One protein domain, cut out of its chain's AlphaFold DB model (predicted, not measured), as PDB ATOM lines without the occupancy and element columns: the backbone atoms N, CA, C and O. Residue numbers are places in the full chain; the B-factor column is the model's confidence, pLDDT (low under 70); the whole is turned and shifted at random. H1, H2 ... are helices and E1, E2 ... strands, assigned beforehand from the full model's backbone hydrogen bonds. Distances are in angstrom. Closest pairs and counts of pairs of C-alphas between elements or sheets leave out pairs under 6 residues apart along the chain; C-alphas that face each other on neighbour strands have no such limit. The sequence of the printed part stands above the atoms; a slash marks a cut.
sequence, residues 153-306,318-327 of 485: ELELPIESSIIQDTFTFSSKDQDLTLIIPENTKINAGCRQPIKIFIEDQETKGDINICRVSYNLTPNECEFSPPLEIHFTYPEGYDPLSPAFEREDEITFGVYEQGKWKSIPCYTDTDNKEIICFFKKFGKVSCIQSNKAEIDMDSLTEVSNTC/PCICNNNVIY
ATOM      1  N   GLU A 153      -6.486  13.765 -29.507       94.31
ATOM      2  CA  GLU A 153      -7.228  12.708 -30.202       94.31
ATOM      3  C   GLU A 153      -6.529  12.349 -31.519       94.31
ATOM      4  O   GLU A 153      -6.087  13.240 -32.246       94.31
ATOM      5  N   LEU A 154      -6.425  11.049 -31.794       92.38
ATOM      6  CA  LEU A 154      -5.902  10.465 -33.021       92.38
ATOM      7  C   LEU A 154      -6.940   9.502 -33.591       92.38
ATOM      8  O   LEU A 154      -7.293   8.497 -32.974       92.38
ATOM      9  N   GLU A 155      -7.376   9.772 -34.813       91.31
ATOM     10  CA  GLU A 155      -8.126   8.799 -35.597       91.31
ATOM     11  C   GLU A 155      -7.137   7.876 -36.304       91.31
ATOM     12  O   GLU A 155      -6.397   8.296 -37.194       91.31
ATOM     13  N   LEU A 156      -7.102   6.608 -35.895       87.44
ATOM     14  CA  LEU A 156      -6.335   5.607 -36.620       87.44
ATOM     15  C   LEU A 156      -7.060   5.230 -37.919       87.44
ATOM     16  O   LEU A 156      -8.278   5.022 -37.896       87.44
ATOM     17  N   PRO A 157      -6.339   5.046 -39.040       82.88
ATOM     18  CA  PRO A 157      -6.918   4.534 -40.276       82.88
ATOM     19  C   PRO A 157      -7.155   3.018 -40.167       82.88
ATOM     20  O   PRO A 157      -6.451   2.199 -40.753       82.88
ATOM     21  N   ILE A 158      -8.157   2.627 -39.377       75.25
ATOM     22  CA  ILE A 158      -8.513   1.225 -39.110       75.25
ATOM     23  C   ILE A 158      -9.410   0.707 -40.240       75.25
ATOM     24  O   ILE A 158     -10.572   0.357 -40.042       75.25
ATOM     25  N   GLU A 159      -8.881   0.669 -41.463       81.38
ATOM     26  CA  GLU A 159      -9.518  -0.089 -42.549       81.38
ATOM     27  C   GLU A 159      -9.278  -1.597 -42.376       81.38
ATOM     28  O   GLU A 159     -10.087  -2.427 -42.791       81.38
ATOM     29  N   SER A 160      -8.186  -1.955 -41.695       79.06
ATOM     30  CA  SER A 160      -7.821  -3.326 -41.356       79.06
ATOM     31  C   SER A 160      -7.426  -3.433 -39.879       79.06
ATOM     32  O   SER A 160      -7.048  -2.444 -39.258       79.06
ATOM     33  N   SER A 161      -7.474  -4.637 -39.302       89.12
ATOM     34  CA  SER A 161      -6.980  -4.899 -37.936       89.12
ATOM     35  C   SER A 161      -5.452  -4.803 -37.803       89.12
ATOM     36  O   SER A 161      -4.914  -5.219 -36.781       89.12
ATOM     37  N   ILE A 162      -4.752  -4.323 -38.837       92.69
ATOM     38  CA  ILE A 162      -3.299  -4.206 -38.904       92.69
ATOM     39  C   ILE A 162      -2.939  -2.782 -39.327       92.69
ATOM     40  O   ILE A 162      -3.315  -2.316 -40.406       92.69
ATOM     41  N   ILE A 163      -2.174  -2.114 -38.478       93.06
ATOM     42  CA  ILE A 163      -1.606  -0.797 -38.737       93.06
ATOM     43  C   ILE A 163      -0.576  -0.911 -39.865       93.06
ATOM     44  O   ILE A 163       0.326  -1.737 -39.784       93.06
ATOM     45  N   GLN A 164      -0.736  -0.133 -40.939       94.00
ATOM     46  CA  GLN A 164       0.132  -0.237 -42.122       94.00
ATOM     47  C   GLN A 164       1.427   0.564 -41.981       94.00
ATOM     48  O   GLN A 164       2.469   0.092 -42.413       94.00
ATOM     49  N   ASP A 165       1.360   1.724 -41.332       94.88
ATOM     50  CA  ASP A 165       2.480   2.651 -41.169       94.88
ATOM     51  C   ASP A 165       2.730   2.925 -39.684       94.88
ATOM     52  O   ASP A 165       1.816   2.818 -38.869       94.88
ATOM     53  N   THR A 166       3.947   3.321 -39.320       95.38
ATOM     54  CA  THR A 166       4.227   3.763 -37.950       95.38
ATOM     55  C   THR A 166       3.501   5.078 -37.649       95.38
ATOM     56  O   THR A 166       3.638   6.050 -38.393       95.38
ATOM     57  N   PHE A 167       2.768   5.132 -36.535       95.19
ATOM     58  CA  PHE A 167       2.103   6.344 -36.052       95.19
ATOM     59  C   PHE A 167       2.789   6.882 -34.804       95.19
ATOM     60  O   PHE A 167       3.042   6.137 -33.862       95.19
ATOM     61  N   THR A 168       3.014   8.193 -34.777       96.12
ATOM     62  CA  THR A 168       3.503   8.917 -33.602       96.12
ATOM     63  C   THR A 168       2.434   9.894 -33.143       96.12
ATOM     64  O   THR A 168       1.874  10.637 -33.953       96.12
ATOM     65  N   PHE A 169       2.133   9.887 -31.850       95.06
ATOM     66  CA  PHE A 169       1.048  10.672 -31.289       95.06
ATOM     67  C   PHE A 169       1.360  11.166 -29.887       95.06
ATOM     68  O   PHE A 169       1.483  10.374 -28.959       95.06
ATOM     69  N   SER A 170       1.444  12.483 -29.734       95.88
ATOM     70  CA  SER A 170       1.820  13.102 -28.467       95.88
ATOM     71  C   SER A 170       0.623  13.692 -27.725       95.88
ATOM     72  O   SER A 170      -0.360  14.147 -28.322       95.88
ATOM     73  N   SER A 171       0.731  13.720 -26.401       95.19
ATOM     74  CA  SER A 171      -0.124  14.500 -25.517       95.19
ATOM     75  C   SER A 171      -0.031  15.999 -25.836       95.19
ATOM     76  O   SER A 171       0.828  16.467 -26.586       95.19
ATOM     77  N   LYS A 172      -0.957  16.793 -25.283       92.19
ATOM     78  CA  LYS A 172      -1.005  18.241 -25.550       92.19
ATOM     79  C   LYS A 172       0.132  19.027 -24.905       92.19
ATOM     80  O   LYS A 172       0.506  20.060 -25.456       92.19
ATOM     81  N   ASP A 173       0.660  18.533 -23.793       89.75
ATOM     82  CA  ASP A 173       1.883  19.018 -23.149       89.75
ATOM     83  C   ASP A 173       3.165  18.455 -23.766       89.75
ATOM     84  O   ASP A 173       4.229  18.953 -23.446       89.75
ATOM     85  N   GLN A 174       3.076  17.491 -24.690       93.50
ATOM     86  CA  GLN A 174       4.219  16.848 -25.358       93.50
ATOM     87  C   GLN A 174       5.080  15.942 -24.463       93.50
ATOM     88  O   GLN A 174       5.910  15.215 -24.998       93.50
ATOM     89  N   ASP A 175       4.821  15.902 -23.158       92.81
ATOM     90  CA  ASP A 175       5.499  15.028 -22.192       92.81
ATOM     91  C   ASP A 175       5.292  13.532 -22.469       92.81
ATOM     92  O   ASP A 175       6.122  12.721 -22.078       92.81
ATOM     93  N   LEU A 176       4.186  13.134 -23.111       95.44
ATOM     94  CA  LEU A 176       3.912  11.741 -23.461       95.44
ATOM     95  C   LEU A 176       3.790  11.590 -24.975       95.44
ATOM     96  O   LEU A 176       2.871  12.137 -25.580       95.44
ATOM     97  N   THR A 177       4.644  10.772 -25.578       96.75
ATOM     98  CA  THR A 177       4.560  10.388 -26.987       96.75
ATOM     99  C   THR A 177       4.298   8.893 -27.119       96.75
ATOM    100  O   THR A 177       5.020   8.057 -26.594       96.75
ATOM    101  N   LEU A 178       3.228   8.547 -27.827       96.44
ATOM    102  CA  LEU A 178       2.865   7.183 -28.177       96.44
ATOM    103  C   LEU A 178       3.391   6.860 -29.574       96.44
ATOM    104  O   LEU A 178       3.105   7.588 -30.526       96.44
ATOM    105  N   ILE A 179       4.096   5.744 -29.708       96.94
ATOM    106  CA  ILE A 179       4.573   5.212 -30.980       96.94
ATOM    107  C   ILE A 179       3.900   3.862 -31.218       96.94
ATOM    108  O   ILE A 179       4.019   2.921 -30.430       96.94
ATOM    109  N   ILE A 180       3.168   3.775 -32.327       95.56
ATOM    110  CA  ILE A 180       2.506   2.563 -32.804       95.56
ATOM    111  C   ILE A 180       3.278   2.065 -34.020       95.56
ATOM    112  O   ILE A 180       3.145   2.670 -35.083       95.56
ATOM    113  N   PRO A 181       4.079   0.993 -33.897       95.94
ATOM    114  CA  PRO A 181       4.845   0.466 -35.017       95.94
ATOM    115  C   PRO A 181       3.948  -0.001 -36.166       95.94
ATOM    116  O   PRO A 181       2.822  -0.470 -35.953       95.94
ATOM    117  N   GLU A 182       4.473   0.044 -37.387       95.31
ATOM    118  CA  GLU A 182       3.876  -0.668 -38.517       95.31
ATOM    119  C   GLU A 182       3.662  -2.162 -38.205       95.31
ATOM    120  O   GLU A 182       4.335  -2.769 -37.369       95.31
ATOM    121  N   ASN A 183       2.704  -2.776 -38.892       95.19
ATOM    122  CA  ASN A 183       2.284  -4.166 -38.708       95.19
ATOM    123  C   ASN A 183       1.707  -4.497 -37.318       95.19
ATOM    124  O   ASN A 183       1.461  -5.672 -37.020       95.19
ATOM    125  N   THR A 184       1.423  -3.488 -36.486       95.69
ATOM    126  CA  THR A 184       0.747  -3.682 -35.200       95.69
ATOM    127  C   THR A 184      -0.682  -4.157 -35.405       95.69
ATOM    128  O   THR A 184      -1.509  -3.489 -36.028       95.69
ATOM    129  N   LYS A 185      -0.989  -5.334 -34.861       95.25
ATOM    130  CA  LYS A 185      -2.340  -5.877 -34.793       95.25
ATOM    131  C   LYS A 185      -3.089  -5.203 -33.660       95.25
ATOM    132  O   LYS A 185      -2.607  -5.193 -32.529       95.25
ATOM    133  N   ILE A 186      -4.281  -4.718 -33.970       93.56
ATOM    134  CA  ILE A 186      -5.201  -4.123 -33.007       93.56
ATOM    135  C   ILE A 186      -6.453  -4.976 -32.878       93.56
ATOM    136  O   ILE A 186      -6.991  -5.495 -33.864       93.56
ATOM    137  N   ASN A 187      -6.929  -5.139 -31.648       92.12
ATOM    138  CA  ASN A 187      -8.183  -5.838 -31.414       92.12
ATOM    139  C   ASN A 187      -9.397  -4.990 -31.862       92.12
ATOM    140  O   ASN A 187      -9.304  -3.795 -32.153       92.12
ATOM    141  N   ALA A 188     -10.578  -5.612 -31.925       84.25
ATOM    142  CA  ALA A 188     -11.798  -4.925 -32.356       84.25
ATOM    143  C   ALA A 188     -12.261  -3.809 -31.393       84.25
ATOM    144  O   ALA A 188     -13.091  -2.988 -31.789       84.25
ATOM    145  N   GLY A 189     -11.730  -3.767 -30.163       83.88
ATOM    146  CA  GLY A 189     -11.994  -2.715 -29.178       83.88
ATOM    147  C   GLY A 189     -11.450  -1.347 -29.598       83.88
ATOM    148  O   GLY A 189     -12.006  -0.327 -29.206       83.88
ATOM    149  N   CYS A 190     -10.452  -1.309 -30.486       86.69
ATOM    150  CA  CYS A 190      -9.804  -0.076 -30.935       86.69
ATOM    151  C   CYS A 190     -10.535   0.728 -32.009       86.69
ATOM    152  O   CYS A 190      -9.960   1.655 -32.557       86.69
ATOM    153  N   ARG A 191     -11.791   0.420 -32.347       85.62
ATOM    154  CA  ARG A 191     -12.500   1.112 -33.445       85.62
ATOM    155  C   ARG A 191     -12.860   2.578 -33.162       85.62
ATOM    156  O   ARG A 191     -13.421   3.230 -34.038       85.62
ATOM    157  N   GLN A 192     -12.611   3.072 -31.954       88.44
ATOM    158  CA  GLN A 192     -12.821   4.472 -31.590       88.44
ATOM    159  C   GLN A 192     -11.518   5.267 -31.746       88.44
ATOM    160  O   GLN A 192     -10.444   4.671 -31.656       88.44
ATOM    161  N   PRO A 193     -11.593   6.596 -31.939       90.56
ATOM    162  CA  PRO A 193     -10.409   7.442 -31.912       90.56
ATOM    163  C   PRO A 193      -9.628   7.243 -30.615       90.56
ATOM    164  O   PRO A 193     -10.208   7.219 -29.524       90.56
ATOM    165  N   ILE A 194      -8.313   7.118 -30.746       91.12
ATOM    166  CA  ILE A 194      -7.402   7.031 -29.615       91.12
ATOM    167  C   ILE A 194      -7.332   8.402 -28.963       91.12
ATOM    168  O   ILE A 194      -7.140   9.405 -29.649       91.12
ATOM    169  N   LYS A 195      -7.453   8.461 -27.638       93.75
ATOM    170  CA  LYS A 195      -7.312   9.718 -26.894       93.75
ATOM    171  C   LYS A 195      -6.311   9.564 -25.769       93.75
ATOM    172  O   LYS A 195      -6.364   8.580 -25.035       93.75
ATOM    173  N   ILE A 196      -5.451  10.567 -25.626       94.19
ATOM    174  CA  ILE A 196      -4.570  10.742 -24.471       94.19
ATOM    175  C   ILE A 196      -5.180  11.859 -23.630       94.19
ATOM    176  O   ILE A 196      -5.178  13.012 -24.064       94.19
ATOM    177  N   PHE A 197      -5.720  11.528 -22.458       94.19
ATOM    178  CA  PHE A 197      -6.215  12.507 -21.489       94.19
ATOM    179  C   PHE A 197      -5.159  12.784 -20.424       94.19
ATOM    180  O   PHE A 197      -4.661  11.857 -19.801       94.19
ATOM    181  N   ILE A 198      -4.870  14.055 -20.178       92.56
ATOM    182  CA  ILE A 198      -4.010  14.535 -19.102       92.56
ATOM    183  C   ILE A 198      -4.877  14.653 -17.846       92.56
ATOM    184  O   ILE A 198      -5.677  15.584 -17.680       92.56
ATOM    185  N   GLU A 199      -4.759  13.674 -16.966       89.81
ATOM    186  CA  GLU A 199      -5.501  13.584 -15.719       89.81
ATOM    187  C   GLU A 199      -4.636  14.021 -14.547       89.81
ATOM    188  O   GLU A 199      -3.448  13.706 -14.469       89.81
ATOM    189  N   ASP A 200      -5.269  14.703 -13.599       84.38
ATOM    190  CA  ASP A 200      -4.628  14.919 -12.314       84.38
ATOM    191  C   ASP A 200      -4.669  13.622 -11.504       84.38
ATOM    192  O   ASP A 200      -5.601  12.811 -11.627       84.38
ATOM    193  N   GLN A 201      -3.669  13.438 -10.662       76.50
ATOM    194  CA  GLN A 201      -3.775  12.512  -9.558       76.50
ATOM    195  C   GLN A 201      -4.508  13.217  -8.423       76.50
ATOM    196  O   GLN A 201      -4.036  14.203  -7.867       76.50
ATOM    197  N   GLU A 202      -5.657  12.678  -8.014       64.62
ATOM    198  CA  GLU A 202      -6.185  12.986  -6.688       64.62
ATOM    199  C   GLU A 202      -5.198  12.400  -5.667       64.62
ATOM    200  O   GLU A 202      -5.369  11.279  -5.194       64.62
ATOM    201  N   THR A 203      -4.120  13.129  -5.363       53.78
ATOM    202  CA  THR A 203      -3.062  12.722  -4.436       53.78
ATOM    203  C   THR A 203      -3.593  12.753  -3.006       53.78
ATOM    204  O   THR A 203      -3.169  13.549  -2.168       53.78
ATOM    205  N   LYS A 204      -4.547  11.884  -2.678       55.09
ATOM    206  CA  LYS A 204      -4.876  11.569  -1.290       55.09
ATOM    207  C   LYS A 204      -3.891  10.519  -0.782       55.09
ATOM    208  O   LYS A 204      -4.274   9.395  -0.489       55.09
ATOM    209  N   GLY A 205      -2.622  10.915  -0.663       57.19
ATOM    210  CA  GLY A 205      -1.622  10.213   0.150       57.19
ATOM    211  C   GLY A 205      -0.548   9.408  -0.585       57.19
ATOM    212  O   GLY A 205       0.454   9.084   0.047       57.19
ATOM    213  N   ASP A 206      -0.684   9.140  -1.883       65.94
ATOM    214  CA  ASP A 206       0.361   8.436  -2.634       65.94
ATOM    215  C   ASP A 206       1.422   9.413  -3.145       65.94
ATOM    216  O   ASP A 206       1.346   9.933  -4.254       65.94
ATOM    217  N   ILE A 207       2.441   9.653  -2.318       63.59
ATOM    218  CA  ILE A 207       3.613  10.468  -2.680       63.59
ATOM    219  C   ILE A 207       4.446   9.852  -3.818       63.59
ATOM    220  O   ILE A 207       5.291  10.530  -4.375       63.59
ATOM    221  N   ASN A 208       4.210   8.591  -4.186       78.94
ATOM    222  CA  ASN A 208       5.084   7.815  -5.075       78.94
ATOM    223  C   ASN A 208       4.700   7.895  -6.559       78.94
ATOM    224  O   ASN A 208       5.153   7.063  -7.342       78.94
ATOM    225  N   ILE A 209       3.805   8.812  -6.926       78.44
ATOM    226  CA  ILE A 209       3.273   8.963  -8.281       78.44
ATOM    227  C   ILE A 209       3.461  10.417  -8.693       78.44
ATOM    228  O   ILE A 209       3.278  11.336  -7.892       78.44
ATOM    229  N   CYS A 210       3.791  10.633  -9.957       81.62
ATOM    230  CA  CYS A 210       3.812  11.962 -10.536       81.62
ATOM    231  C   CYS A 210       2.449  12.659 -10.427       81.62
ATOM    232  O   CYS A 210       1.399  12.023 -10.505       81.62
ATOM    233  N   ARG A 211       2.467  13.988 -10.264       82.31
ATOM    234  CA  ARG A 211       1.248  14.808 -10.117       82.31
ATOM    235  C   ARG A 211       0.302  14.656 -11.308       82.31
ATOM    236  O   ARG A 211      -0.910  14.660 -11.144       82.31
ATOM    237  N   VAL A 212       0.865  14.492 -12.500       87.56
ATOM    238  CA  VAL A 212       0.118  14.290 -13.737       87.56
ATOM    239  C   VAL A 212       0.173  12.823 -14.135       87.56
ATOM    240  O   VAL A 212       1.197  12.159 -14.000       87.56
ATOM    241  N   SER A 213      -0.945  12.335 -14.656       92.25
ATOM    242  CA  SER A 213      -1.072  11.014 -15.256       92.25
ATOM    243  C   SER A 213      -1.782  11.106 -16.592       92.25
ATOM    244  O   SER A 213      -2.482  12.077 -16.875       92.25
ATOM    245  N   TYR A 214      -1.649  10.064 -17.395       94.94
ATOM    246  CA  TYR A 214      -2.229  10.003 -18.722       94.94
ATOM    247  C   TYR A 214      -3.217   8.854 -18.787       94.94
ATOM    248  O   TYR A 214      -2.893   7.728 -18.437       94.94
ATOM    249  N   ASN A 215      -4.436   9.118 -19.227       95.44
ATOM    250  CA  ASN A 215      -5.429   8.084 -19.459       95.44
ATOM    251  C   ASN A 215      -5.560   7.850 -20.965       95.44
ATOM    252  O   ASN A 215      -6.037   8.716 -21.704       95.44
ATOM    253  N   LEU A 216      -5.068   6.694 -21.407       95.12
ATOM    254  CA  LEU A 216      -5.106   6.249 -22.795       95.12
ATOM    255  C   LEU A 216      -6.430   5.525 -23.031       95.12
ATOM    256  O   LEU A 216      -6.713   4.536 -22.364       95.12
ATOM    257  N   THR A 217      -7.231   5.999 -23.982       94.50
ATOM    258  CA  THR A 217      -8.545   5.413 -24.299       94.50
ATOM    259  C   THR A 217      -8.659   5.107 -25.794       94.50
ATOM    260  O   THR A 217      -8.012   5.796 -26.589       94.50
ATOM    261  N   PRO A 218      -9.466   4.107 -26.205       94.19
ATOM    262  CA  PRO A 218     -10.340   3.254 -25.379       94.19
ATOM    263  C   PRO A 218      -9.580   2.160 -24.600       94.19
ATOM    264  O   PRO A 218      -8.635   1.576 -25.114       94.19
ATOM    265  N   ASN A 219     -10.004   1.848 -23.368       90.88
ATOM    266  CA  ASN A 219      -9.298   0.917 -22.459       90.88
ATOM    267  C   ASN A 219      -9.342  -0.550 -22.924       90.88
ATOM    268  O   ASN A 219      -8.619  -1.410 -22.421       90.88
ATOM    269  N   GLU A 220     -10.236  -0.865 -23.857       90.12
ATOM    270  CA  GLU A 220     -10.366  -2.188 -24.456       90.12
ATOM    271  C   GLU A 220      -9.323  -2.443 -25.546       90.12
ATOM    272  O   GLU A 220      -9.266  -3.557 -26.059       90.12
ATOM    273  N   CYS A 221      -8.519  -1.444 -25.916       92.69
ATOM    274  CA  CYS A 221      -7.500  -1.583 -26.942       92.69
ATOM    275  C   CYS A 221      -6.359  -2.501 -26.522       92.69
ATOM    276  O   CYS A 221      -5.719  -2.250 -25.505       92.69
ATOM    277  N   GLU A 222      -6.048  -3.488 -27.363       94.06
ATOM    278  CA  GLU A 222      -4.873  -4.351 -27.224       94.06
ATOM    279  C   GLU A 222      -4.045  -4.360 -28.513       94.06
ATOM    280  O   GLU A 222      -4.608  -4.388 -29.613       94.06
ATOM    281  N   PHE A 223      -2.720  -4.370 -28.357       94.12
ATOM    282  CA  PHE A 223      -1.730  -4.194 -29.420       94.12
ATOM    283  C   PHE A 223      -0.735  -5.361 -29.467       94.12
ATOM    284  O   PHE A 223      -0.262  -5.843 -28.433       94.12
ATOM    285  N   SER A 224      -0.407  -5.827 -30.676       95.38
ATOM    286  CA  SER A 224       0.625  -6.847 -30.910       95.38
ATOM    287  C   SER A 224       1.392  -6.579 -32.219       95.38
ATOM    288  O   SER A 224       0.802  -6.750 -33.290       95.38
ATOM    289  N   PRO A 225       2.690  -6.209 -32.181       95.31
ATOM    290  CA  PRO A 225       3.545  -6.060 -30.993       95.31
ATOM    291  C   PRO A 225       3.092  -4.950 -30.015       95.31
ATOM    292  O   PRO A 225       2.188  -4.184 -30.346       95.31
ATOM    293  N   PRO A 226       3.673  -4.891 -28.796       95.00
ATOM    294  CA  PRO A 226       3.434  -3.795 -27.857       95.00
ATOM    295  C   PRO A 226       3.757  -2.432 -28.476       95.00
ATOM    296  O   PRO A 226       4.650  -2.320 -29.313       95.00
ATOM    297  N   LEU A 227       3.051  -1.407 -28.014       95.19
ATOM    298  CA  LEU A 227       3.341  -0.014 -28.324       95.19
ATOM    299  C   LEU A 227       4.546   0.468 -27.537       95.19
ATOM    300  O   LEU A 227       4.843  -0.061 -26.465       95.19
ATOM    301  N   GLU A 228       5.169   1.517 -28.041       96.31
ATOM    302  CA  GLU A 228       6.229   2.227 -27.350       96.31
ATOM    303  C   GLU A 228       5.671   3.551 -26.809       96.31
ATOM    304  O   GLU A 228       4.934   4.266 -27.491       96.31
ATOM    305  N   ILE A 229       5.950   3.835 -25.541       95.81
ATOM    306  CA  ILE A 229       5.559   5.061 -24.849       95.81
ATOM    307  C   ILE A 229       6.834   5.769 -24.437       95.81
ATOM    308  O   ILE A 229       7.652   5.198 -23.727       95.81
ATOM    309  N   HIS A 230       6.968   7.007 -24.878       96.38
ATOM    310  CA  HIS A 230       8.056   7.920 -24.569       96.38
ATOM    311  C   HIS A 230       7.522   8.949 -23.586       96.38
ATOM    312  O   HIS A 230       6.582   9.675 -23.910       96.38
ATOM    313  N   PHE A 231       8.062   8.973 -22.374       94.38
ATOM    314  CA  PHE A 231       7.709   9.959 -21.365       94.38
ATOM    315  C   PHE A 231       8.905  10.863 -21.077       94.38
ATOM    316  O   PHE A 231       9.889  10.414 -20.491       94.38
ATOM    317  N   THR A 232       8.814  12.131 -21.462       92.25
ATOM    318  CA  THR A 232       9.816  13.153 -21.159       92.25
ATOM    319  C   THR A 232       9.430  13.859 -19.866       92.25
ATOM    320  O   THR A 232       8.332  14.407 -19.760       92.25
ATOM    321  N   TYR A 233      10.321  13.863 -18.874       84.12
ATOM    322  CA  TYR A 233      10.086  14.599 -17.631       84.12
ATOM    323  C   TYR A 233      10.670  16.025 -17.712       84.12
ATOM    324  O   TYR A 233      11.767  16.211 -18.249       84.12
ATOM    325  N   PRO A 234       9.956  17.052 -17.202       71.62
ATOM    326  CA  PRO A 234      10.326  18.451 -17.416       71.62
ATOM    327  C   PRO A 234      11.658  18.836 -16.758       71.62
ATOM    328  O   PRO A 234      12.080  18.274 -15.745       71.62
ATOM    329  N   GLU A 235      12.339  19.845 -17.313       67.62
ATOM    330  CA  GLU A 235      13.559  20.374 -16.699       67.62
ATOM    331  C   GLU A 235      13.262  21.018 -15.344       67.62
ATOM    332  O   GLU A 235      12.410  21.895 -15.229       67.62
ATOM    333  N   GLY A 236      13.990  20.607 -14.306       62.25
ATOM    334  CA  GLY A 236      13.723  21.082 -12.949       62.25
ATOM    335  C   GLY A 236      12.552  20.371 -12.273       62.25
ATOM    336  O   GLY A 236      12.278  20.669 -11.110       62.25
ATOM    337  N   TYR A 237      11.930  19.386 -12.937       60.84
ATOM    338  CA  TYR A 237      11.364  18.259 -12.211       60.84
ATOM    339  C   TYR A 237      12.514  17.693 -11.397       60.84
ATOM    340  O   TYR A 237      13.457  17.154 -11.967       60.84
ATOM    341  N   ASP A 238      12.506  17.950 -10.094       55.34
ATOM    342  CA  ASP A 238      13.482  17.358  -9.208       55.34
ATOM    343  C   ASP A 238      13.012  15.916  -8.989       55.34
ATOM    344  O   ASP A 238      12.038  15.702  -8.254       55.34
ATOM    345  N   PRO A 239      13.660  14.910  -9.600       47.03
ATOM    346  CA  PRO A 239      13.483  13.520  -9.211       47.03
ATOM    347  C   PRO A 239      13.971  13.300  -7.768       47.03
ATOM    348  O   PRO A 239      14.048  12.163  -7.339       47.03
ATOM    349  N   LEU A 240      14.340  14.359  -7.033       42.44
ATOM    350  CA  LEU A 240      14.572  14.420  -5.594       42.44
ATOM    351  C   LEU A 240      13.533  15.270  -4.842       42.44
ATOM    352  O   LEU A 240      13.729  15.602  -3.666       42.44
ATOM    353  N   SER A 241      12.379  15.577  -5.459       53.78
ATOM    354  CA  SER A 241      11.140  15.779  -4.694       53.78
ATOM    355  C   SER A 241      11.106  14.690  -3.620       53.78
ATOM    356  O   SER A 241      11.407  13.550  -3.963       53.78
ATOM    357  N   PRO A 242      10.771  14.974  -2.346       49.19
ATOM    358  CA  PRO A 242      11.013  14.063  -1.214       49.19
ATOM    359  C   PRO A 242      10.432  12.640  -1.353       49.19
ATOM    360  O   PRO A 242      10.659  11.799  -0.491       49.19
ATOM    361  N   ALA A 243       9.653  12.381  -2.400       53.56
ATOM    362  CA  ALA A 243       9.194  11.074  -2.823       53.56
ATOM    363  C   ALA A 243      10.244  10.181  -3.517       53.56
ATOM    364  O   ALA A 243      10.139   8.964  -3.402       53.56
ATOM    365  N   PHE A 244      11.214  10.740  -4.235       60.12
ATOM    366  CA  PHE A 244      12.157  10.004  -5.075       60.12
ATOM    367  C   PHE A 244      13.578  10.280  -4.565       60.12
ATOM    368  O   PHE A 244      13.938  11.427  -4.332       60.12
ATOM    369  N   GLU A 245      14.372   9.246  -4.288       61.44
ATOM    370  CA  GLU A 245      15.719   9.443  -3.722       61.44
ATOM    371  C   GLU A 245      16.802   9.475  -4.805       61.44
ATOM    372  O   GLU A 245      17.899   9.984  -4.562       61.44
ATOM    373  N   ARG A 246      16.502   8.936  -5.995       70.25
ATOM    374  CA  ARG A 246      17.406   8.851  -7.145       70.25
ATOM    375  C   ARG A 246      16.630   8.765  -8.468       70.25
ATOM    376  O   ARG A 246      15.529   8.220  -8.516       70.25
ATOM    377  N   GLU A 247      17.235   9.256  -9.550       66.19
ATOM    378  CA  GLU A 247      16.674   9.214 -10.915       66.19
ATOM    379  C   GLU A 247      16.418   7.790 -11.434       66.19
ATOM    380  O   GLU A 247      15.446   7.566 -12.153       66.19
ATOM    381  N   ASP A 248      17.235   6.814 -11.027       71.12
ATOM    382  CA  ASP A 248      17.089   5.400 -11.403       71.12
ATOM    383  C   ASP A 248      15.879   4.714 -10.742       71.12
ATOM    384  O   ASP A 248      15.515   3.593 -11.101       71.12
ATOM    385  N   GLU A 249      15.216   5.385  -9.797       78.81
ATOM    386  CA  GLU A 249      14.000   4.887  -9.155       78.81
ATOM    387  C   GLU A 249      12.723   5.306  -9.881       78.81
ATOM    388  O   GLU A 249      11.644   4.829  -9.527       78.81
ATOM    389  N   ILE A 250      12.806   6.167 -10.897       83.06
ATOM    390  CA  ILE A 250      11.631   6.561 -11.669       83.06
ATOM    391  C   ILE A 250      11.378   5.515 -12.751       83.06
ATOM    392  O   ILE A 250      12.200   5.269 -13.630       83.06
ATOM    393  N   THR A 251      10.200   4.906 -12.692       88.00
ATOM    394  CA  THR A 251       9.675   4.036 -13.743       88.00
ATOM    395  C   THR A 251       8.323   4.563 -14.201       88.00
ATOM    396  O   THR A 251       7.756   5.480 -13.607       88.00
ATOM    397  N   PHE A 252       7.780   3.982 -15.260       89.75
ATOM    398  CA  PHE A 252       6.404   4.219 -15.657       89.75
ATOM    399  C   PHE A 252       5.552   3.042 -15.201       89.75
ATOM    400  O   PHE A 252       5.990   1.888 -15.188       89.75
ATOM    401  N   GLY A 253       4.325   3.333 -14.800       90.44
ATOM    402  CA  GLY A 253       3.391   2.317 -14.368       90.44
ATOM    403  C   GLY A 253       2.021   2.483 -14.975       90.44
ATOM    404  O   GLY A 253       1.636   3.564 -15.417       90.44
ATOM    405  N   VAL A 254       1.277   1.384 -14.955       92.50
ATOM    406  CA  VAL A 254      -0.127   1.305 -15.340       92.50
ATOM    407  C   VAL A 254      -0.988   1.101 -14.095       92.50
ATOM    408  O   VAL A 254      -0.627   0.359 -13.182       92.50
ATOM    409  N   TYR A 255      -2.132   1.772 -14.044       91.81
ATOM    410  CA  TYR A 255      -3.118   1.602 -12.989       91.81
ATOM    411  C   TYR A 255      -4.115   0.506 -13.368       91.81
ATOM    412  O   TYR A 255      -4.983   0.693 -14.225       91.81
ATOM    413  N   GLU A 256      -4.021  -0.638 -12.696       90.06
ATOM    414  CA  GLU A 256      -4.864  -1.805 -12.926       90.06
ATOM    415  C   GLU A 256      -5.417  -2.353 -11.616       90.06
ATOM    416  O   GLU A 256      -4.707  -2.480 -10.621       90.06
ATOM    417  N   GLN A 257      -6.698  -2.735 -11.615       89.69
ATOM    418  CA  GLN A 257      -7.342  -3.393 -10.466       89.69
ATOM    419  C   GLN A 257      -7.192  -2.613  -9.142       89.69
ATOM    420  O   GLN A 257      -7.144  -3.197  -8.061       89.69
ATOM    421  N   GLY A 258      -7.133  -1.282  -9.227       88.56
ATOM    422  CA  GLY A 258      -6.997  -0.407  -8.067       88.56
ATOM    423  C   GLY A 258      -5.559  -0.183  -7.590       88.56
ATOM    424  O   GLY A 258      -5.380   0.428  -6.539       88.56
ATOM    425  N   LYS A 259      -4.546  -0.667  -8.319       88.69
ATOM    426  CA  LYS A 259      -3.129  -0.572  -7.946       88.69
ATOM    427  C   LYS A 259      -2.261  -0.112  -9.113       88.69
ATOM    428  O   LYS A 259      -2.576  -0.379 -10.268       88.69
ATOM    429  N   TRP A 260      -1.145   0.536  -8.798       89.69
ATOM    430  CA  TRP A 260      -0.098   0.845  -9.769       89.69
ATOM    431  C   TRP A 260       0.852  -0.337  -9.927       89.69
ATOM    432  O   TRP A 260       1.382  -0.849  -8.937       89.69
ATOM    433  N   LYS A 261       1.080  -0.740 -11.176       90.94
ATOM    434  CA  LYS A 261       2.060  -1.757 -11.545       90.94
ATOM    435  C   LYS A 261       3.120  -1.157 -12.452       90.94
ATOM    436  O   LYS A 261       2.772  -0.437 -13.384       90.94
ATOM    437  N   SER A 262       4.389  -1.453 -12.197       90.62
ATOM    438  CA  SER A 262       5.479  -1.053 -13.093       90.62
ATOM    439  C   SER A 262       5.402  -1.864 -14.384       90.62
ATOM    440  O   SER A 262       5.114  -3.065 -14.349       90.62
ATOM    441  N   ILE A 263       5.639  -1.194 -15.512       90.69
ATOM    442  CA  ILE A 263       5.731  -1.826 -16.830       90.69
ATOM    443  C   ILE A 263       7.192  -1.872 -17.301       90.69
ATOM    444  O   ILE A 263       8.029  -1.133 -16.779       90.69
ATOM    445  N   PRO A 264       7.535  -2.738 -18.274       89.31
ATOM    446  CA  PRO A 264       8.897  -2.826 -18.787       89.31
ATOM    447  C   PRO A 264       9.313  -1.497 -19.427       89.31
ATOM    448  O   PRO A 264       8.747  -1.097 -20.448       89.31
ATOM    449  N   CYS A 265      10.307  -0.842 -18.828       91.62
ATOM    450  CA  CYS A 265      10.844   0.437 -19.277       91.62
ATOM    451  C   CYS A 265      12.374   0.440 -19.254       91.62
ATOM    452  O   CYS A 265      12.996  -0.346 -18.536       91.62
ATOM    453  N   TYR A 266      12.967   1.370 -19.991       89.94
ATOM    454  CA  TYR A 266      14.334   1.827 -19.781       89.94
ATOM    455  C   TYR A 266      14.353   3.355 -19.699       89.94
ATOM    456  O   TYR A 266      13.503   4.022 -20.291       89.94
ATOM    457  N   THR A 267      15.303   3.898 -18.945       87.38
ATOM    458  CA  THR A 267      15.448   5.342 -18.740       87.38
ATOM    459  C   THR A 267      16.655   5.833 -19.528       87.38
ATOM    460  O   THR A 267      17.769   5.350 -19.326       87.38
ATOM    461  N   ASP A 268      16.425   6.781 -20.427       89.00
ATOM    462  CA  ASP A 268      17.448   7.555 -21.116       89.00
ATOM    463  C   ASP A 268      17.669   8.860 -20.340       89.00
ATOM    464  O   ASP A 268      16.956   9.853 -20.503       89.00
ATOM    465  N   THR A 269      18.650   8.840 -19.440       84.31
ATOM    466  CA  THR A 269      18.980   9.986 -18.584       84.31
ATOM    467  C   THR A 269      19.537  11.168 -19.371       84.31
ATOM    468  O   THR A 269      19.373  12.310 -18.945       84.31
ATOM    469  N   ASP A 270      20.175  10.917 -20.519       86.19
ATOM    470  CA  ASP A 270      20.765  11.973 -21.344       86.19
ATOM    471  C   ASP A 270      19.666  12.805 -22.015       86.19
ATOM    472  O   ASP A 270      19.771  14.032 -22.096       86.19
ATOM    473  N   ASN A 271      18.583  12.143 -22.434       89.25
ATOM    474  CA  ASN A 271      17.417  12.779 -23.049       89.25
ATOM    475  C   ASN A 271      16.273  13.073 -22.064       89.25
ATOM    476  O   ASN A 271      15.259  13.641 -22.468       89.25
ATOM    477  N   LYS A 272      16.440  12.738 -20.776       89.19
ATOM    478  CA  LYS A 272      15.405  12.858 -19.731       89.19
ATOM    479  C   LYS A 272      14.105  12.155 -20.118       89.19
ATOM    480  O   LYS A 272      13.007  12.700 -19.992       89.19
ATOM    481  N   GLU A 273      14.248  10.938 -20.616       92.50
ATOM    482  CA  GLU A 273      13.162  10.190 -21.226       92.50
ATOM    483  C   GLU A 273      13.032   8.801 -20.601       92.50
ATOM    484  O   GLU A 273      14.015   8.122 -20.317       92.50
ATOM    485  N   ILE A 274      11.797   8.364 -20.374       92.06
ATOM    486  CA  ILE A 274      11.469   7.006 -19.949       92.06
ATOM    487  C   ILE A 274      10.725   6.343 -21.097       92.06
ATOM    488  O   ILE A 274       9.653   6.797 -21.498       92.06
ATOM    489  N   ILE A 275      11.288   5.253 -21.607       95.00
ATOM    490  CA  ILE A 275      10.754   4.534 -22.756       95.00
ATOM    491  C   ILE A 275      10.212   3.192 -22.290       95.00
ATOM    492  O   ILE A 275      10.947   2.361 -21.756       95.00
ATOM    493  N   CYS A 276       8.918   2.973 -22.497       94.94
ATOM    494  CA  CYS A 276       8.195   1.812 -21.993       94.94
ATOM    495  C   CYS A 276       7.441   1.073 -23.087       94.94
ATOM    496  O   CYS A 276       6.996   1.667 -24.067       94.94
ATOM    497  N   PHE A 277       7.223  -0.224 -22.869       94.31
ATOM    498  CA  PHE A 277       6.490  -1.075 -23.800       94.31
ATOM    499  C   PHE A 277       5.149  -1.503 -23.221       94.31
ATOM    500  O   PHE A 277       5.068  -2.043 -22.116       94.31
ATOM    501  N   PHE A 278       4.082  -1.284 -23.983       90.00
ATOM    502  CA  PHE A 278       2.728  -1.348 -23.459       90.00
ATOM    503  C   PHE A 278       1.753  -2.004 -24.432       90.00
ATOM    504  O   PHE A 278       1.655  -1.629 -25.597       90.00
ATOM    505  N   LYS A 279       1.008  -3.009 -23.960       91.94
ATOM    506  CA  LYS A 279       0.105  -3.800 -24.813       91.94
ATOM    507  C   LYS A 279      -1.341  -3.362 -24.774       91.94
ATOM    508  O   LYS A 279      -2.071  -3.713 -25.693       91.94
ATOM    509  N   LYS A 280      -1.782  -2.687 -23.716       93.75
ATOM    510  CA  LYS A 280      -3.207  -2.466 -23.487       93.75
ATOM    511  C   LYS A 280      -3.470  -1.116 -22.877       93.75
ATOM    512  O   LYS A 280      -3.011  -0.888 -21.778       93.75
ATOM    513  N   PHE A 281      -4.293  -0.299 -23.518       94.25
ATOM    514  CA  PHE A 281      -4.668   1.021 -23.017       94.25
ATOM    515  C   PHE A 281      -5.232   1.051 -21.594       94.25
ATOM    516  O   PHE A 281      -5.951   0.158 -21.149       94.25
ATOM    517  N   GLY A 282      -4.884   2.123 -20.888       93.56
ATOM    518  CA  GLY A 282      -5.262   2.368 -19.511       93.56
ATOM    519  C   GLY A 282      -4.638   3.654 -18.984       93.56
ATOM    520  O   GLY A 282      -4.041   4.440 -19.725       93.56
ATOM    521  N   LYS A 283      -4.780   3.856 -17.676       94.50
ATOM    522  CA  LYS A 283      -4.188   4.996 -16.986       94.50
ATOM    523  C   LYS A 283      -2.730   4.702 -16.660       94.50
ATOM    524  O   LYS A 283      -2.437   3.681 -16.048       94.50
ATOM    525  N   VAL A 284      -1.842   5.594 -17.061       94.12
ATOM    526  CA  VAL A 284      -0.396   5.471 -16.926       94.12
ATOM    527  C   VAL A 284       0.193   6.716 -16.265       94.12
ATOM    528  O   VAL A 284      -0.375   7.804 -16.354       94.12
ATOM    529  N   SER A 285       1.291   6.563 -15.538       93.06
ATOM    530  CA  SER A 285       1.977   7.660 -14.850       93.06
ATOM    531  C   SER A 285       3.403   7.251 -14.513       93.06
ATOM    532  O   SER A 285       3.682   6.055 -14.404       93.06
ATOM    533  N   CYS A 286       4.287   8.218 -14.279       89.88
ATOM    534  CA  CYS A 286       5.551   7.912 -13.624       89.88
ATOM    535  C   CYS A 286       5.326   7.599 -12.138       89.88
ATOM    536  O   CYS A 286       4.528   8.246 -11.451       89.88
ATOM    537  N   ILE A 287       6.002   6.553 -11.664       88.88
ATOM    538  CA  ILE A 287       5.905   6.011 -10.309       88.88
ATOM    539  C   ILE A 287       7.293   5.634  -9.781       88.88
ATOM    540  O   ILE A 287       8.224   5.419 -10.556       88.88
ATOM    541  N   GLN A 288       7.430   5.511  -8.460       84.56
ATOM    542  CA  GLN A 288       8.663   5.017  -7.841       84.56
ATOM    543  C   GLN A 288       8.748   3.484  -7.951       84.56
ATOM    544  O   GLN A 288       7.869   2.763  -7.468       84.56
ATOM    545  N   SER A 289       9.810   2.978  -8.578       77.81
ATOM    546  CA  SER A 289       9.987   1.563  -8.930       77.81
ATOM    547  C   SER A 289       9.995   0.634  -7.715       77.81
ATOM    548  O   SER A 289       9.381  -0.429  -7.748       77.81
ATOM    549  N   ASN A 290      10.602   1.062  -6.604       76.62
ATOM    550  CA  ASN A 290      10.711   0.290  -5.359       76.62
ATOM    551  C   ASN A 290       9.373   0.074  -4.615       76.62
ATOM    552  O   ASN A 290       9.326  -0.702  -3.659       76.62
ATOM    553  N   LYS A 291       8.290   0.740  -5.033       72.62
ATOM    554  CA  LYS A 291       6.959   0.664  -4.402       72.62
ATOM    555  C   LYS A 291       5.866   0.149  -5.339       72.62
ATOM    556  O   LYS A 291       4.725  -0.006  -4.906       72.62
ATOM    557  N   ALA A 292       6.200  -0.118  -6.597       75.69
ATOM    558  CA  ALA A 292       5.275  -0.649  -7.584       75.69
ATOM    559  C   ALA A 292       5.200  -2.182  -7.512       75.69
ATOM    560  O   ALA A 292       6.215  -2.852  -7.321       75.69
ATOM    561  N   GLU A 293       4.015  -2.761  -7.731       79.00
ATOM    562  CA  GLU A 293       3.942  -4.191  -8.051       79.00
ATOM    563  C   GLU A 293       4.554  -4.406  -9.444       79.00
ATOM    564  O   GLU A 293       4.231  -3.692 -10.391       79.00
ATOM    565  N   ILE A 294       5.463  -5.369  -9.583       71.56
ATOM    566  CA  ILE A 294       6.042  -5.707 -10.886       71.56
ATOM    567  C   ILE A 294       5.022  -6.554 -11.648       71.56
ATOM    568  O   ILE A 294       4.621  -7.619 -11.170       71.56
ATOM    569  N   ASP A 295       4.610  -6.102 -12.831       69.25
ATOM    570  CA  ASP A 295       3.761  -6.905 -13.706       69.25
ATOM    571  C   ASP A 295       4.577  -8.020 -14.379       69.25
ATOM    572  O   ASP A 295       5.227  -7.834 -15.408       69.25
ATOM    573  N   MET A 296       4.574  -9.204 -13.769       60.62
ATOM    574  CA  MET A 296       5.361 -10.342 -14.250       60.62
ATOM    575  C   MET A 296       4.887 -10.867 -15.614       60.62
ATOM    576  O   MET A 296       5.709 -11.379 -16.377       60.62
ATOM    577  N   ASP A 297       3.601 -10.719 -15.947       64.00
ATOM    578  CA  ASP A 297       3.021 -11.262 -17.181       64.00
ATOM    579  C   ASP A 297       3.528 -10.507 -18.425       64.00
ATOM    580  O   ASP A 297       3.802 -11.118 -19.465       64.00
ATOM    581  N   SER A 298       3.746  -9.189 -18.321       59.25
ATOM    582  CA  SER A 298       4.305  -8.387 -19.419       59.25
ATOM    583  C   SER A 298       5.790  -8.671 -19.679       59.25
ATOM    584  O   SER A 298       6.214  -8.651 -20.839       59.25
ATOM    585  N   LEU A 299       6.565  -9.023 -18.647       48.91
ATOM    586  CA  LEU A 299       8.012  -9.269 -18.744       48.91
ATOM    587  C   LEU A 299       8.378 -10.558 -19.494       48.91
ATOM    588  O   LEU A 299       9.356 -10.579 -20.246       48.91
ATOM    589  N   THR A 300       7.595 -11.631 -19.344       48.78
ATOM    590  CA  THR A 300       7.887 -12.925 -19.990       48.78
ATOM    591  C   THR A 300       7.893 -12.864 -21.520       48.78
ATOM    592  O   THR A 300       8.607 -13.630 -22.165       48.78
ATOM    593  N   GLU A 301       7.152 -11.936 -22.126       48.47
ATOM    594  CA  GLU A 301       6.994 -11.874 -23.584       48.47
ATOM    595  C   GLU A 301       7.961 -10.905 -24.284       48.47
ATOM    596  O   GLU A 301       8.334 -11.157 -25.433       48.47
ATOM    597  N   VAL A 302       8.440  -9.853 -23.604       47.12
ATOM    598  CA  VAL A 302       9.471  -8.942 -24.154       47.12
ATOM    599  C   VAL A 302      10.773  -9.706 -24.428       47.12
ATOM    600  O   VAL A 302      11.412  -9.507 -25.460       47.12
ATOM    601  N   SER A 303      11.101 -10.686 -23.577       43.78
ATOM    602  CA  SER A 303      12.280 -11.549 -23.746       43.78
ATOM    603  C   SER A 303      12.314 -12.325 -25.077       43.78
ATOM    604  O   SER A 303      13.393 -12.659 -25.563       43.78
ATOM    605  N   ASN A 304      11.155 -12.553 -25.711       40.94
ATOM    606  CA  ASN A 304      11.042 -13.277 -26.982       40.94
ATOM    607  C   ASN A 304      11.108 -12.368 -28.224       40.94
ATOM    608  O   ASN A 304      11.075 -12.876 -29.343       40.94
ATOM    609  N   THR A 305      11.171 -11.043 -28.050       39.09
ATOM    610  CA  THR A 305      11.114 -10.063 -29.151       39.09
ATOM    611  C   THR A 305      12.295  -9.095 -29.200       39.09
ATOM    612  O   THR A 305      12.349  -8.293 -30.127       39.09
ATOM    613  N   CYS A 306      13.277  -9.194 -28.293       32.69
ATOM    614  CA  CYS A 306      14.499  -8.385 -28.357       32.69
ATOM    615  C   CYS A 306      15.220  -8.557 -29.711       32.69
ATOM    616  O   CYS A 306      15.761  -9.636 -29.983       32.69
ATOM    617  N   PRO A 318      17.900  -4.047 -20.443       30.89
ATOM    618  CA  PRO A 318      17.606  -5.115 -19.500       30.89
ATOM    619  C   PRO A 318      17.354  -6.427 -20.257       30.89
ATOM    620  O   PRO A 318      16.571  -6.490 -21.203       30.89
ATOM    621  N   CYS A 319      18.015  -7.505 -19.835       30.69
ATOM    622  CA  CYS A 319      17.700  -8.879 -20.238       30.69
ATOM    623  C   CYS A 319      17.374  -9.676 -18.975       30.69
ATOM    624  O   CYS A 319      18.160  -9.663 -18.032       30.69
ATOM    625  N   ILE A 320      16.238 -10.378 -18.937       35.28
ATOM    626  CA  ILE A 320      15.837 -11.170 -17.763       35.28
ATOM    627  C   ILE A 320      16.248 -12.630 -17.931       35.28
ATOM    628  O   ILE A 320      16.024 -13.256 -18.966       35.28
ATOM    629  N   CYS A 321      16.813 -13.173 -16.855       29.23
ATOM    630  CA  CYS A 321      17.299 -14.535 -16.721       29.23
ATOM    631  C   CYS A 321      16.784 -15.109 -15.392       29.23
ATOM    632  O   CYS A 321      17.170 -14.625 -14.331       29.23
ATOM    633  N   ASN A 322      15.910 -16.124 -15.434       31.38
ATOM    634  CA  ASN A 322      15.367 -16.834 -14.259       31.38
ATOM    635  C   ASN A 322      14.930 -15.926 -13.084       31.38
ATOM    636  O   ASN A 322      15.461 -16.035 -11.978       31.38
ATOM    637  N   ASN A 323      13.912 -15.091 -13.310       34.34
ATOM    638  CA  ASN A 323      13.197 -14.325 -12.276       34.34
ATOM    639  C   ASN A 323      13.993 -13.225 -11.540       34.34
ATOM    640  O   ASN A 323      13.564 -12.818 -10.467       34.34
ATOM    641  N   ASN A 324      15.087 -12.700 -12.107       29.41
ATOM    642  CA  ASN A 324      15.714 -11.448 -11.654       29.41
ATOM    643  C   ASN A 324      16.006 -10.514 -12.845       29.41
ATOM    644  O   ASN A 324      16.358 -10.983 -13.933       29.41
ATOM    645  N   VAL A 325      15.849  -9.203 -12.625       32.56
ATOM    646  CA  VAL A 325      16.194  -8.121 -13.568       32.56
ATOM    647  C   VAL A 325      17.717  -7.935 -13.580       32.56
ATOM    648  O   VAL A 325      18.347  -8.078 -12.540       32.56
ATOM    649  N   ILE A 326      18.319  -7.675 -14.745       36.50
ATOM    650  CA  ILE A 326      19.768  -7.445 -14.903       36.50
ATOM    651  C   ILE A 326      19.992  -6.029 -15.441       36.50
ATOM    652  O   ILE A 326      19.374  -5.663 -16.441       36.50
ATOM    653  N   TYR A 327      20.951  -5.296 -14.864       34.16
ATOM    654  CA  TYR A 327      21.551  -4.095 -15.460       34.16
ATOM    655  C   TYR A 327      22.975  -4.379 -15.960       34.16
ATOM    656  O   TYR A 327      23.735  -5.142 -15.358       34.16
TER     657      TYR A 327
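This is residues 153 to 306 and 318 to 327 of the 485 residues of an uncharacterized protein of Candidatus Woesearchaeota archaeon (UniProt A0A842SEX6). Two antiparallel sheets of five strands stand face to face as a sandwich, both strongly twisted, with their strands crossed at 31 degrees. The short helix H2 only grazes one sheet with its residues 298 to 302, and a four-residue helix, H1, comes between E2 and E3 along the chain. The printed part has 164 residues, with named elements in the order E1 E2 H1 E3 E4 E5 E6 E7 E8 E9 E10 H2; the sheets run E1 E2 E5 E9 E8 and E3 E4 E10 E6 E7. The class is mostly strand, though under half of the residues, 73, are in named elements. The whole is compact, with a radius of gyration of the C-alphas of 15.7 A and spans of 48 by 38 by 33 A.

E1, residues 167 to 170, begins at C-alpha 167, (2.103, 6.344, -36.052), and E2 is residues 176 to 180. H1 is residues 188 to 191. E3, residues 194 to 200, is 19.2 A long, and E4, residues 212 to 217, is 16.3 A. E5, residues 222 to 232, measures 23.6 A and bends by 98 degrees at residue 225. E6, residues 250 to 256, is 18.5 A long; E7, residues 259 to 262, runs on into E8, residues 265 to 268, at 58 degrees. E9, residues 273 to 280, is 20.8 A long, and E10 is residues 283 to 288. H2, residues 296 to 302, ends at C-alpha 302, (9.471, -8.942, -24.154).

In the first sheet, N 169 and O 178 of the hairpin E1 and E2 are 2.8 A apart, within hydrogen-bond range, as are N 179 and O 228 of E2 and E5, 2.8 A, N 229 and O 276 of E5 and E9, 2.8 A, and N 266 and O 275 of the hairpin E8 and E9, 2.9 A. In the second sheet, such pairs are N 197 and O 215 of the hairpin E3 and E4, 2.9 A, N 214 and O 284 of E4 and E10, 2.8 A, N 253 and O 285 of E10 and E6, 2.8 A, and N 254 and O 261 of the hairpin E6 and E7, 2.8 A. Across the sandwich, the closest C-alphas of E6 and E9, those of Phe 252 and Cys 276, are 7.0 A apart. H2 has 0 of 3 O i to N i+4 pairs within range and 1 of 4 O i to N i+3 pairs; H1 is too short for an O i to N i+4 pair.

The farthest C-alphas, those of Glu 159 and Pro 242, are 48.3 A apart. Residues 307 to 317 are not printed, and C-alphas 306 and 318 are 9.9 A apart. The links E3 to E4 and E5 to E6 are long. The model's pLDDT is under 70 in 40 residues, among them 235 to 245, 295 to 306 and 318 to 327.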